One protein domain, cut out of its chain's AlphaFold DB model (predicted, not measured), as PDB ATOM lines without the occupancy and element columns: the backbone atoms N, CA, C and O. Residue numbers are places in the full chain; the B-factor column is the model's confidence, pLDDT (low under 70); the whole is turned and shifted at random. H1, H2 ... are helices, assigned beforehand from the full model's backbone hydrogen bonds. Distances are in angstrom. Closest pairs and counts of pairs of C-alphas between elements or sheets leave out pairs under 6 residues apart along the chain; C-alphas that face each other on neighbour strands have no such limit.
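What this domain is: This is residues 59 to 129 of the 224 residues of an uncharacterized protein of Desulfobacterales bacterium CG23_combo_of_CG06-09_8_20_14_all_51_8 (UniProt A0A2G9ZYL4). Five short helices make a small crossed cluster: H5, the longest, packs across H3, and H3 crosses H2 steeply. H4 runs nearly parallel to H2 at a distance, and H1 sits at the far end of the domain, packed on H4. The printed part has 71 residues with five named helices, H1 to H5 in chain order, and no named strand, class all helix. It is compact, with a radius of gyration of the C-alphas of 11.4 A and spans of 34 by 24 by 21 A.

How they stand to each other: Start at H5, residues 116 to 128. With residues 121 to 125 alone it touches H3, residues 87 to 97, about perpendicular at 80 degrees; the closest C-alphas, of Leu 90 and Gly 125, are 6.5 A apart. H3 touches H2, residues 70 to 79, at a steep tilt of 66 degrees, opposite ways, closest at C-alphas 71 and 92, 5.7 A. H2 and H5 only just touch, only at their ends, with 3 pairs of C-alphas within 8 A, the closest those of Phe 79 and Arg 117, 5.5 A. H4, residues 104 to 112, is close but not clearly touching H2, at a shallow tilt of 7 degrees, the same way. H1, residues 59 to 64, touches H4 at a steep tilt of 58 degrees, closest at C-alphas 62 and 105, 4.5 A; H1 is apart from H2, H3 and H5. In H1, H2, H3 and H5 every O i to N i+4 pair is within hydrogen-bond range; in H4, 3 of 5 are.

Where its parts are: Find C-alpha 116 at (27.016, 136.511, 80.934); from there H5 runs 18.5 A to C-alpha 128 at (41.027, 140.171, 92.456). H3 is 15.2 A long, H2 14.3 A, H4 12.2 A. H1 starts at C-alpha 59, (28.178, 118.042, 72.817), and spans 8.5 A.

The domain as a whole: The C-alphas of Ile 60 and Gln 128 are the two farthest apart, 34.6 A. The printed part has no cut and no long link. No printed residue is under 70 in pLDDT.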
ATOM      1  N   LYS A  59      29.551 117.622  72.554       85.12
ATOM      2  CA  LYS A  59      28.178 118.042  72.817       85.12
ATOM      3  C   LYS A  59      27.395 116.969  73.563       85.12
ATOM      4  O   LYS A  59      26.651 117.297  74.482       85.12
ATOM      5  N   ILE A  60      27.589 115.697  73.215       85.69
ATOM      6  CA  ILE A  60      26.980 114.572  73.939       85.69
ATOM      7  C   ILE A  60      27.447 114.566  75.401       85.69
ATOM      8  O   ILE A  60      26.622 114.424  76.307       85.69
ATOM      9  N   ASP A  61      28.742 114.755  75.649       90.06
ATOM     10  CA  ASP A  61      29.294 114.831  77.003       90.06
ATOM     11  C   ASP A  61      28.713 116.016  77.788       90.06
ATOM     12  O   ASP A  61      28.355 115.870  78.954       90.06
ATOM     13  N   GLU A  62      28.588 117.187  77.162       91.44
ATOM     14  CA  GLU A  62      28.025 118.399  77.774       91.44
ATOM     15  C   GLU A  62      26.533 118.274  78.098       91.44
ATOM     16  O   GLU A  62      26.099 118.721  79.164       91.44
ATOM     17  N   ASP A  63      25.756 117.658  77.204       88.62
ATOM     18  CA  ASP A  63      24.322 117.422  77.386       88.62
ATOM     19  C   ASP A  63      24.060 116.406  78.511       88.62
ATOM     20  O   ASP A  63      23.091 116.539  79.262       88.62
ATOM     21  N   ASN A  64      24.949 115.420  78.673       90.81
ATOM     22  CA  ASN A  64      24.878 114.421  79.742       90.81
ATOM     23  C   ASN A  64      25.498 114.895  81.069       90.81
ATOM     24  O   ASN A  64      25.288 114.262  82.110       90.81
ATOM     25  N   ALA A  65      26.256 115.993  81.060       92.94
ATOM     26  CA  ALA A  65      26.947 116.495  82.237       92.94
ATOM     27  C   ALA A  65      25.961 116.985  83.306       92.94
ATOM     28  O   ALA A  65      25.188 117.930  83.110       92.94
ATOM     29  N   SER A  66      26.051 116.386  84.490       93.31
ATOM     30  CA  SER A  66      25.281 116.768  85.673       93.31
ATOM     31  C   SER A  66      26.203 116.982  86.870       93.31
ATOM     32  O   SER A  66      27.349 116.538  86.869       93.31
ATOM     33  N   SER A  67      25.732 117.714  87.881       94.38
ATOM     34  CA  SER A  67      26.504 117.913  89.106       94.38
ATOM     35  C   SER A  67      26.639 116.613  89.894       94.38
ATOM     36  O   SER A  67      25.645 115.969  90.221       94.38
ATOM     37  N   GLU A  68      27.863 116.298  90.287       95.56
ATOM     38  CA  GLU A  68      28.236 115.118  91.069       95.56
ATOM     39  C   GLU A  68      28.557 115.469  92.529       95.56
ATOM     40  O   GLU A  68      28.677 114.596  93.389       95.56
ATOM     41  N   ASN A  69      28.729 116.759  92.828       95.00
ATOM     42  CA  ASN A  69      29.076 117.237  94.158       95.00
ATOM     43  C   ASN A  69      28.517 118.644  94.436       95.00
ATOM     44  O   ASN A  69      28.135 119.389  93.533       95.00
ATOM     45  N   LYS A  70      28.532 119.039  95.716       95.12
ATOM     46  CA  LYS A  70      27.991 120.328  96.191       95.12
ATOM     47  C   LYS A  70      28.656 121.558  95.574       95.12
ATOM     48  O   LYS A  70      28.046 122.622  95.520       95.12
ATOM     49  N   ARG A  71      29.925 121.448  95.176       95.62
ATOM     50  CA  ARG A  71      30.660 122.549  94.546       95.62
ATOM     51  C   ARG A  71      30.109 122.794  93.145       95.62
ATOM     52  O   ARG A  71      29.760 123.925  92.828       95.62
ATOM     53  N   GLN A  72      29.923 121.731  92.367       96.88
ATOM     54  CA  GLN A  72      29.290 121.779  91.051       96.88
ATOM     55  C   GLN A  72      27.829 122.250  91.128       96.88
ATOM     56  O   GLN A  72      27.441 123.118  90.353       96.88
ATOM     57  N   GLU A  73      27.042 121.767  92.098       96.62
ATOM     58  CA  GLU A  73      25.678 122.275  92.353       96.62
ATOM     59  C   GLU A  73      25.679 123.792  92.596       96.62
ATOM     60  O   GLU A  73      24.874 124.524  92.027       96.62
ATOM     61  N   CYS A  74      26.622 124.282  93.407       96.56
ATOM     62  CA  CYS A  74      26.762 125.705  93.698       96.56
ATOM     63  C   CYS A  74      27.135 126.529  92.453       96.56
ATOM     64  O   CYS A  74      26.650 127.649  92.299       96.56
ATOM     65  N   LEU A  75      27.983 125.988  91.572       97.69
ATOM     66  CA  LEU A  75      28.351 126.640  90.315       97.69
ATOM     67  C   LEU A  75      27.167 126.706  89.350       97.69
ATOM     68  O   LEU A  75      26.909 127.765  88.786       97.69
ATOM     69  N   ILE A  76      26.412 125.614  89.207       97.19
ATOM     70  CA  ILE A  76      25.195 125.589  88.383       97.19
ATOM     71  C   ILE A  76      24.187 126.615  88.898       97.19
ATOM     72  O   ILE A  76      23.719 127.433  88.114       97.19
ATOM     73  N   ALA A  77      23.908 126.632  90.205       97.50
ATOM     74  CA  ALA A  77      22.982 127.596  90.797       97.50
ATOM     75  C   ALA A  77      23.384 129.048  90.482       97.50
ATOM     76  O   ALA A  77      22.533 129.885  90.196       97.50
ATOM     77  N   TYR A  78      24.682 129.365  90.477       98.38
ATOM     78  CA  TYR A  78      25.154 130.683  90.050       98.38
ATOM     79  C   TYR A  78      24.954 130.930  88.545       98.38
ATOM     80  O   TYR A  78      24.426 131.975  88.157       98.38
ATOM     81  N   PHE A  79      25.356 129.988  87.689       97.38
ATOM     82  CA  PHE A  79      25.262 130.162  86.237       97.38
ATOM     83  C   PHE A  79      23.818 130.236  85.727       97.38
ATOM     84  O   PHE A  79      23.559 130.965  84.772       97.38
ATOM     85  N   GLU A  80      22.885 129.561  86.399       96.44
ATOM     86  CA  GLU A  80      21.443 129.611  86.124       96.44
ATOM     87  C   GLU A  80      20.741 130.794  86.831       96.44
ATOM     88  O   GLU A  80      19.542 131.011  86.671       96.44
ATOM     89  N   GLY A  81      21.483 131.616  87.587       96.31
ATOM     90  CA  GLY A  81      20.981 132.853  88.195       96.31
ATOM     91  C   GLY A  81      20.201 132.674  89.501       96.31
ATOM     92  O   GLY A  81      19.551 133.614  89.954       96.31
ATOM     93  N   GLU A  82      20.283 131.502  90.125       97.25
ATOM     94  CA  GLU A  82      19.672 131.190  91.422       97.25
ATOM     95  C   GLU A  82      20.512 131.694  92.609       97.25
ATOM     96  O   GLU A  82      20.037 131.751  93.742       97.25
ATOM     97  N   THR A  83      21.781 132.035  92.377       96.06
ATOM     98  CA  THR A  83      22.709 132.567  93.385       96.06
ATOM     99  C   THR A  83      23.507 133.741  92.822       96.06
ATOM    100  O   THR A  83      23.768 133.813  91.623       96.06
ATOM    101  N   GLU A  84      23.907 134.667  93.695       97.00
ATOM    102  CA  GLU A  84      24.696 135.840  93.314       97.00
ATOM    103  C   GLU A  84      26.205 135.584  93.280       97.00
ATOM    104  O   GLU A  84      26.745 134.703  93.958       97.00
ATOM    105  N   LEU A  85      26.890 136.420  92.502       98.00
ATOM    106  CA  LEU A  85      28.344 136.446  92.414       98.00
ATOM    107  C   LEU A  85      28.960 136.722  93.793       98.00
ATOM    108  O   LEU A  85      28.556 137.644  94.500       98.00
ATOM    109  N   SER A  86      29.955 135.924  94.174       97.75
ATOM    110  CA  SER A  86      30.691 136.097  95.428       97.75
ATOM    111  C   SER A  86      32.049 135.400  95.378       97.75
ATOM    112  O   SER A  86      32.281 134.537  94.529       97.75
ATOM    113  N   GLU A  87      32.926 135.714  96.335       97.19
ATOM    114  CA  GLU A  87      34.208 135.014  96.521       97.19
ATOM    115  C   GLU A  87      34.021 133.500  96.647       97.19
ATOM    116  O   GLU A  87      34.779 132.739  96.061       97.19
ATOM    117  N   ARG A  88      32.954 133.048  97.317       97.12
ATOM    118  CA  ARG A  88      32.638 131.619  97.436       97.12
ATOM    119  C   ARG A  88      32.417 130.956  96.073       97.12
ATOM    120  O   ARG A  88      32.851 129.821  95.889       97.12
ATOM    121  N   ILE A  89      31.739 131.634  95.144       98.12
ATOM    122  CA  ILE A  89      31.529 131.121  93.782       98.12
ATOM    123  C   ILE A  89      32.856 131.075  93.027       98.12
ATOM    124  O   ILE A  89      33.152 130.073  92.382       98.12
ATOM    125  N   LEU A  90      33.684 132.115  93.154       97.94
ATOM    126  CA  LEU A  90      35.011 132.137  92.542       97.94
ATOM    127  C   LEU A  90      35.909 131.015  93.080       97.94
ATOM    128  O   LEU A  90      36.534 130.309  92.295       97.94
ATOM    129  N   THR A  91      35.937 130.794  94.394       97.00
ATOM    130  CA  THR A  91      36.679 129.679  94.998       97.00
ATOM    131  C   THR A  91      36.162 128.340  94.488       97.00
ATOM    132  O   THR A  91      36.958 127.516  94.051       97.00
ATOM    133  N   ALA A  92      34.841 128.136  94.468       97.06
ATOM    134  CA  ALA A  92      34.239 126.920  93.926       97.06
ATOM    135  C   ALA A  92      34.639 126.681  92.462       97.06
ATOM    136  O   ALA A  92      34.882 125.544  92.069       97.06
ATOM    137  N   TYR A  93      34.732 127.745  91.668       97.44
ATOM    138  CA  TYR A  93      35.115 127.669  90.265       97.44
ATOM    139  C   TYR A  93      36.575 127.252  90.094       97.44
ATOM    140  O   TYR A  93      36.865 126.290  89.388       97.44
ATOM    141  N   LEU A  94      37.486 127.933  90.794       96.00
ATOM    142  CA  LEU A  94      38.915 127.631  90.747       96.00
ATOM    143  C   LEU A  94      39.207 126.223  91.276       96.00
ATOM    144  O   LEU A  94      39.960 125.478  90.662       96.00
ATOM    145  N   GLU A  95      38.569 125.815  92.372       95.62
ATOM    146  CA  GLU A  95      38.723 124.461  92.905       95.62
ATOM    147  C   GLU A  95      38.178 123.376  91.970       95.62
ATOM    148  O   GLU A  95      38.727 122.276  91.928       95.62
ATOM    149  N   GLU A  96      37.079 123.638  91.255       96.25
ATOM    150  CA  GLU A  96      36.555 122.689  90.271       96.25
ATOM    151  C   GLU A  96      37.480 122.588  89.062       96.25
ATOM    152  O   GLU A  96      37.731 121.485  88.588       96.25
ATOM    153  N   ARG A  97      38.034 123.713  88.605       92.75
ATOM    154  CA  ARG A  97      38.985 123.755  87.495       92.75
ATOM    155  C   ARG A  97      40.270 122.976  87.786       92.75
ATOM    156  O   ARG A  97      40.720 122.215  86.934       92.75
ATOM    157  N   GLU A  98      40.841 123.167  88.973       92.88
ATOM    158  CA  GLU A  98      42.097 122.525  89.388       92.88
ATOM    159  C   GLU A  98      41.896 121.092  89.915       92.88
ATOM    160  O   GLU A  98      42.849 120.418  90.300       92.88
ATOM    161  N   SER A  99      40.652 120.608  89.954       94.06
ATOM    162  CA  SER A  99      40.332 119.253  90.393       94.06
ATOM    163  C   SER A  99      40.862 118.214  89.402       94.06
ATOM    164  O   SER A  99      40.587 118.284  88.205       94.06
ATOM    165  N   GLU A 100      41.525 117.170  89.904       92.31
ATOM    166  CA  GLU A 100      41.932 116.015  89.083       92.31
ATOM    167  C   GLU A 100      40.733 115.344  88.392       92.31
ATOM    168  O   GLU A 100      40.852 114.841  87.279       92.31
ATOM    169  N   ASN A 101      39.563 115.391  89.036       89.69
ATOM    170  CA  ASN A 101      38.299 114.869  88.517       89.69
ATOM    171  C   ASN A 101      37.340 116.013  88.150       89.69
ATOM    172  O   ASN A 101      36.160 115.970  88.491       89.69
ATOM    173  N   ALA A 102      37.859 117.092  87.554       91.56
ATOM    174  CA  ALA A 102      37.047 118.214  87.094       91.56
ATOM    175  C   ALA A 102      35.977 117.739  86.102       91.56
ATOM    176  O   ALA A 102      36.296 117.131  85.074       91.56
ATOM    177  N   ASN A 103      34.715 118.092  86.348       94.19
ATOM    178  CA  ASN A 103      33.645 117.870  85.382       94.19
ATOM    179  C   ASN A 103      33.684 118.976  84.316       94.19
ATOM    180  O   ASN A 103      32.872 119.903  84.300       94.19
ATOM    181  N   ARG A 104      34.688 118.904  83.434       93.06
ATOM    182  CA  ARG A 104      34.914 119.892  82.367       93.06
ATOM    183  C   ARG A 104      33.684 120.084  81.470       93.06
ATOM    184  O   ARG A 104      33.348 121.245  81.228       93.06
ATOM    185  N   PRO A 105      32.972 119.025  81.027       95.12
ATOM    186  CA  PRO A 105      31.755 119.187  80.229       95.12
ATOM    187  C   PRO A 105      30.681 120.034  80.930       95.12
ATOM    188  O   PRO A 105      30.038 120.870  80.293       95.12
ATOM    189  N   LEU A 106      30.538 119.901  82.256       94.94
ATOM    190  CA  LEU A 106      29.545 120.654  83.024       94.94
ATOM    191  C   LEU A 106      29.758 122.169  82.961       94.94
ATOM    192  O   LEU A 106      28.783 122.920  82.962       94.94
ATOM    193  N   ILE A 107      31.015 122.613  82.923       94.38
ATOM    194  CA  ILE A 107      31.370 124.035  82.879       94.38
ATOM    195  C   ILE A 107      31.474 124.530  81.433       94.38
ATOM    196  O   ILE A 107      30.987 125.617  81.117       94.38
ATOM    197  N   ARG A 108      32.041 123.719  80.530       95.12
ATOM    198  CA  ARG A 108      32.263 124.056  79.114       95.12
ATOM    199  C   ARG A 108      30.985 124.470  78.387       95.12
ATOM    200  O   ARG A 108      31.018 125.412  77.598       95.12
ATOM    201  N   LYS A 109      29.835 123.879  78.723       94.50
ATOM    202  CA  LYS A 109      28.541 124.304  78.159       94.50
ATOM    203  C   LYS A 109      28.227 125.789  78.399       94.50
ATOM    204  O   LYS A 109      27.538 126.401  77.588       94.50
ATOM    205  N   TYR A 110      28.710 126.388  79.491       96.12
ATOM    206  CA  TYR A 110      28.501 127.813  79.777       96.12
ATOM    207  C   TYR A 110      29.454 128.717  78.987       96.12
ATOM    208  O   TYR A 110      29.061 129.833  78.649       96.12
ATOM    209  N   PHE A 111      30.648 128.226  78.634       96.69
ATOM    210  CA  PHE A 111      31.540 128.884  77.673       96.69
ATOM    211  C   PHE A 111      30.915 128.903  76.279       96.69
ATOM    212  O   PHE A 111      30.695 129.976  75.728       96.69
ATOM    213  N   LYS A 112      30.507 127.734  75.762       94.38
ATOM    214  CA  LYS A 112      29.879 127.600  74.432       94.38
ATOM    215  C   LYS A 112      28.581 128.399  74.281       94.38
ATOM    216  O   LYS A 112      28.232 128.820  73.183       94.38
ATOM    217  N   LYS A 113      27.860 128.629  75.384       94.94
ATOM    218  CA  LYS A 113      26.660 129.486  75.423       94.94
ATOM    219  C   LYS A 113      26.961 130.980  75.575       94.94
ATOM    220  O   LYS A 113      26.010 131.752  75.651       94.94
ATOM    221  N   ALA A 114      28.231 131.382  75.666       94.88
ATOM    222  CA  ALA A 114      28.644 132.751  75.963       94.88
ATOM    223  C   ALA A 114      27.916 133.330  77.196       94.88
ATOM    224  O   ALA A 114      27.360 134.424  77.156       94.88
ATOM    225  N   SER A 115      27.869 132.564  78.294       97.50
ATOM    226  CA  SER A 115      27.115 132.940  79.497       97.50
ATOM    227  C   SER A 115      27.614 134.250  80.119       97.50
ATOM    228  O   SER A 115      28.757 134.337  80.570       97.50
ATOM    229  N   ASP A 116      26.723 135.240  80.254       97.81
ATOM    230  CA  ASP A 116      27.016 136.511  80.934       97.81
ATOM    231  C   ASP A 116      27.433 136.306  82.399       97.81
ATOM    232  O   ASP A 116      28.287 137.025  82.919       97.81
ATOM    233  N   ARG A 117      26.864 135.298  83.076       98.19
ATOM    234  CA  ARG A 117      27.230 134.950  84.459       98.19
ATOM    235  C   ARG A 117      28.652 134.396  84.524       98.19
ATOM    236  O   ARG A 117      29.397 134.759  85.433       98.19
ATOM    237  N   LEU A 118      29.047 133.560  83.563       98.25
ATOM    238  CA  LEU A 118      30.426 133.083  83.467       98.25
ATOM    239  C   LEU A 118      31.381 134.241  83.173       98.25
ATOM    240  O   LEU A 118      32.341 134.422  83.916       98.25
ATOM    241  N   LYS A 119      31.070 135.091  82.187       98.50
ATOM    242  CA  LYS A 119      31.862 136.293  81.885       98.50
ATOM    243  C   LYS A 119      32.055 137.175  83.125       98.50
ATOM    244  O   LYS A 119      33.177 137.569  83.439       98.50
ATOM    245  N   ALA A 120      30.981 137.437  83.870       98.50
ATOM    246  CA  ALA A 120      31.035 138.218  85.105       98.50
ATOM    247  C   ALA A 120      31.912 137.564  86.186       98.50
ATOM    248  O   ALA A 120      32.628 138.267  86.896       98.50
ATOM    249  N   LEU A 121      31.893 136.231  86.296       98.62
ATOM    250  CA  LEU A 121      32.741 135.495  87.233       98.62
ATOM    251  C   LEU A 121      34.226 135.590  86.865       98.62
ATOM    252  O   LEU A 121      35.052 135.805  87.750       98.62
ATOM    253  N   LEU A 122      34.558 135.475  85.575       98.50
ATOM    254  CA  LEU A 122      35.933 135.613  85.084       98.50
ATOM    255  C   LEU A 122      36.472 137.022  85.355       98.50
ATOM    256  O   LEU A 122      37.555 137.170  85.914       98.50
ATOM    257  N   PHE A 123      35.687 138.062  85.057       98.56
ATOM    258  CA  PHE A 123      36.055 139.446  85.376       98.56
ATOM    259  C   PHE A 123      36.243 139.669  86.871       98.56
ATOM    260  O   PHE A 123      37.253 140.226  87.286       98.56
ATOM    261  N   PHE A 124      35.323 139.163  87.685       98.44
ATOM    262  CA  PHE A 124      35.433 139.244  89.136       98.44
ATOM    263  C   PHE A 124      36.692 138.558  89.677       98.44
ATOM    264  O   PHE A 124      37.300 139.038  90.635       98.44
ATOM    265  N   GLY A 125      37.096 137.446  89.063       97.88
ATOM    266  CA  GLY A 125      38.345 136.764  89.373       97.88
ATOM    267  C   GLY A 125      39.580 137.573  88.983       97.88
ATOM    268  O   GLY A 125      40.496 137.720  89.792       97.88
ATOM    269  N   LEU A 126      39.590 138.158  87.784       97.88
ATOM    270  CA  LEU A 126      40.702 138.982  87.301       97.88
ATOM    271  C   LEU A 126      40.829 140.309  88.048       97.88
ATOM    272  O   LEU A 126      41.943 140.768  88.267       97.88
ATOM    273  N   ASP A 127      39.728 140.900  88.506       97.00
ATOM    274  CA  ASP A 127      39.770 142.098  89.351       97.00
ATOM    275  C   ASP A 127      40.454 141.826  90.705       97.00
ATOM    276  O   ASP A 127      41.083 142.717  91.278       97.00
ATOM    277  N   GLN A 128      40.375 140.590  91.209       95.12
ATOM    278  CA  GLN A 128      41.027 140.171  92.456       95.12
ATOM    279  C   GLN A 128      42.446 139.639  92.254       95.12
ATOM    280  O   GLN A 128      43.299 139.790  93.127       95.12
ATOM    281  N   SER A 129      42.703 138.964  91.137       95.06
ATOM    282  CA  SER A 129      43.984 138.324  90.827       95.06
ATOM    283  C   SER A 129      44.322 138.524  89.348       95.06
ATOM    284  O   SER A 129      44.179 137.591  88.554       95.06
TER     285      SER A 129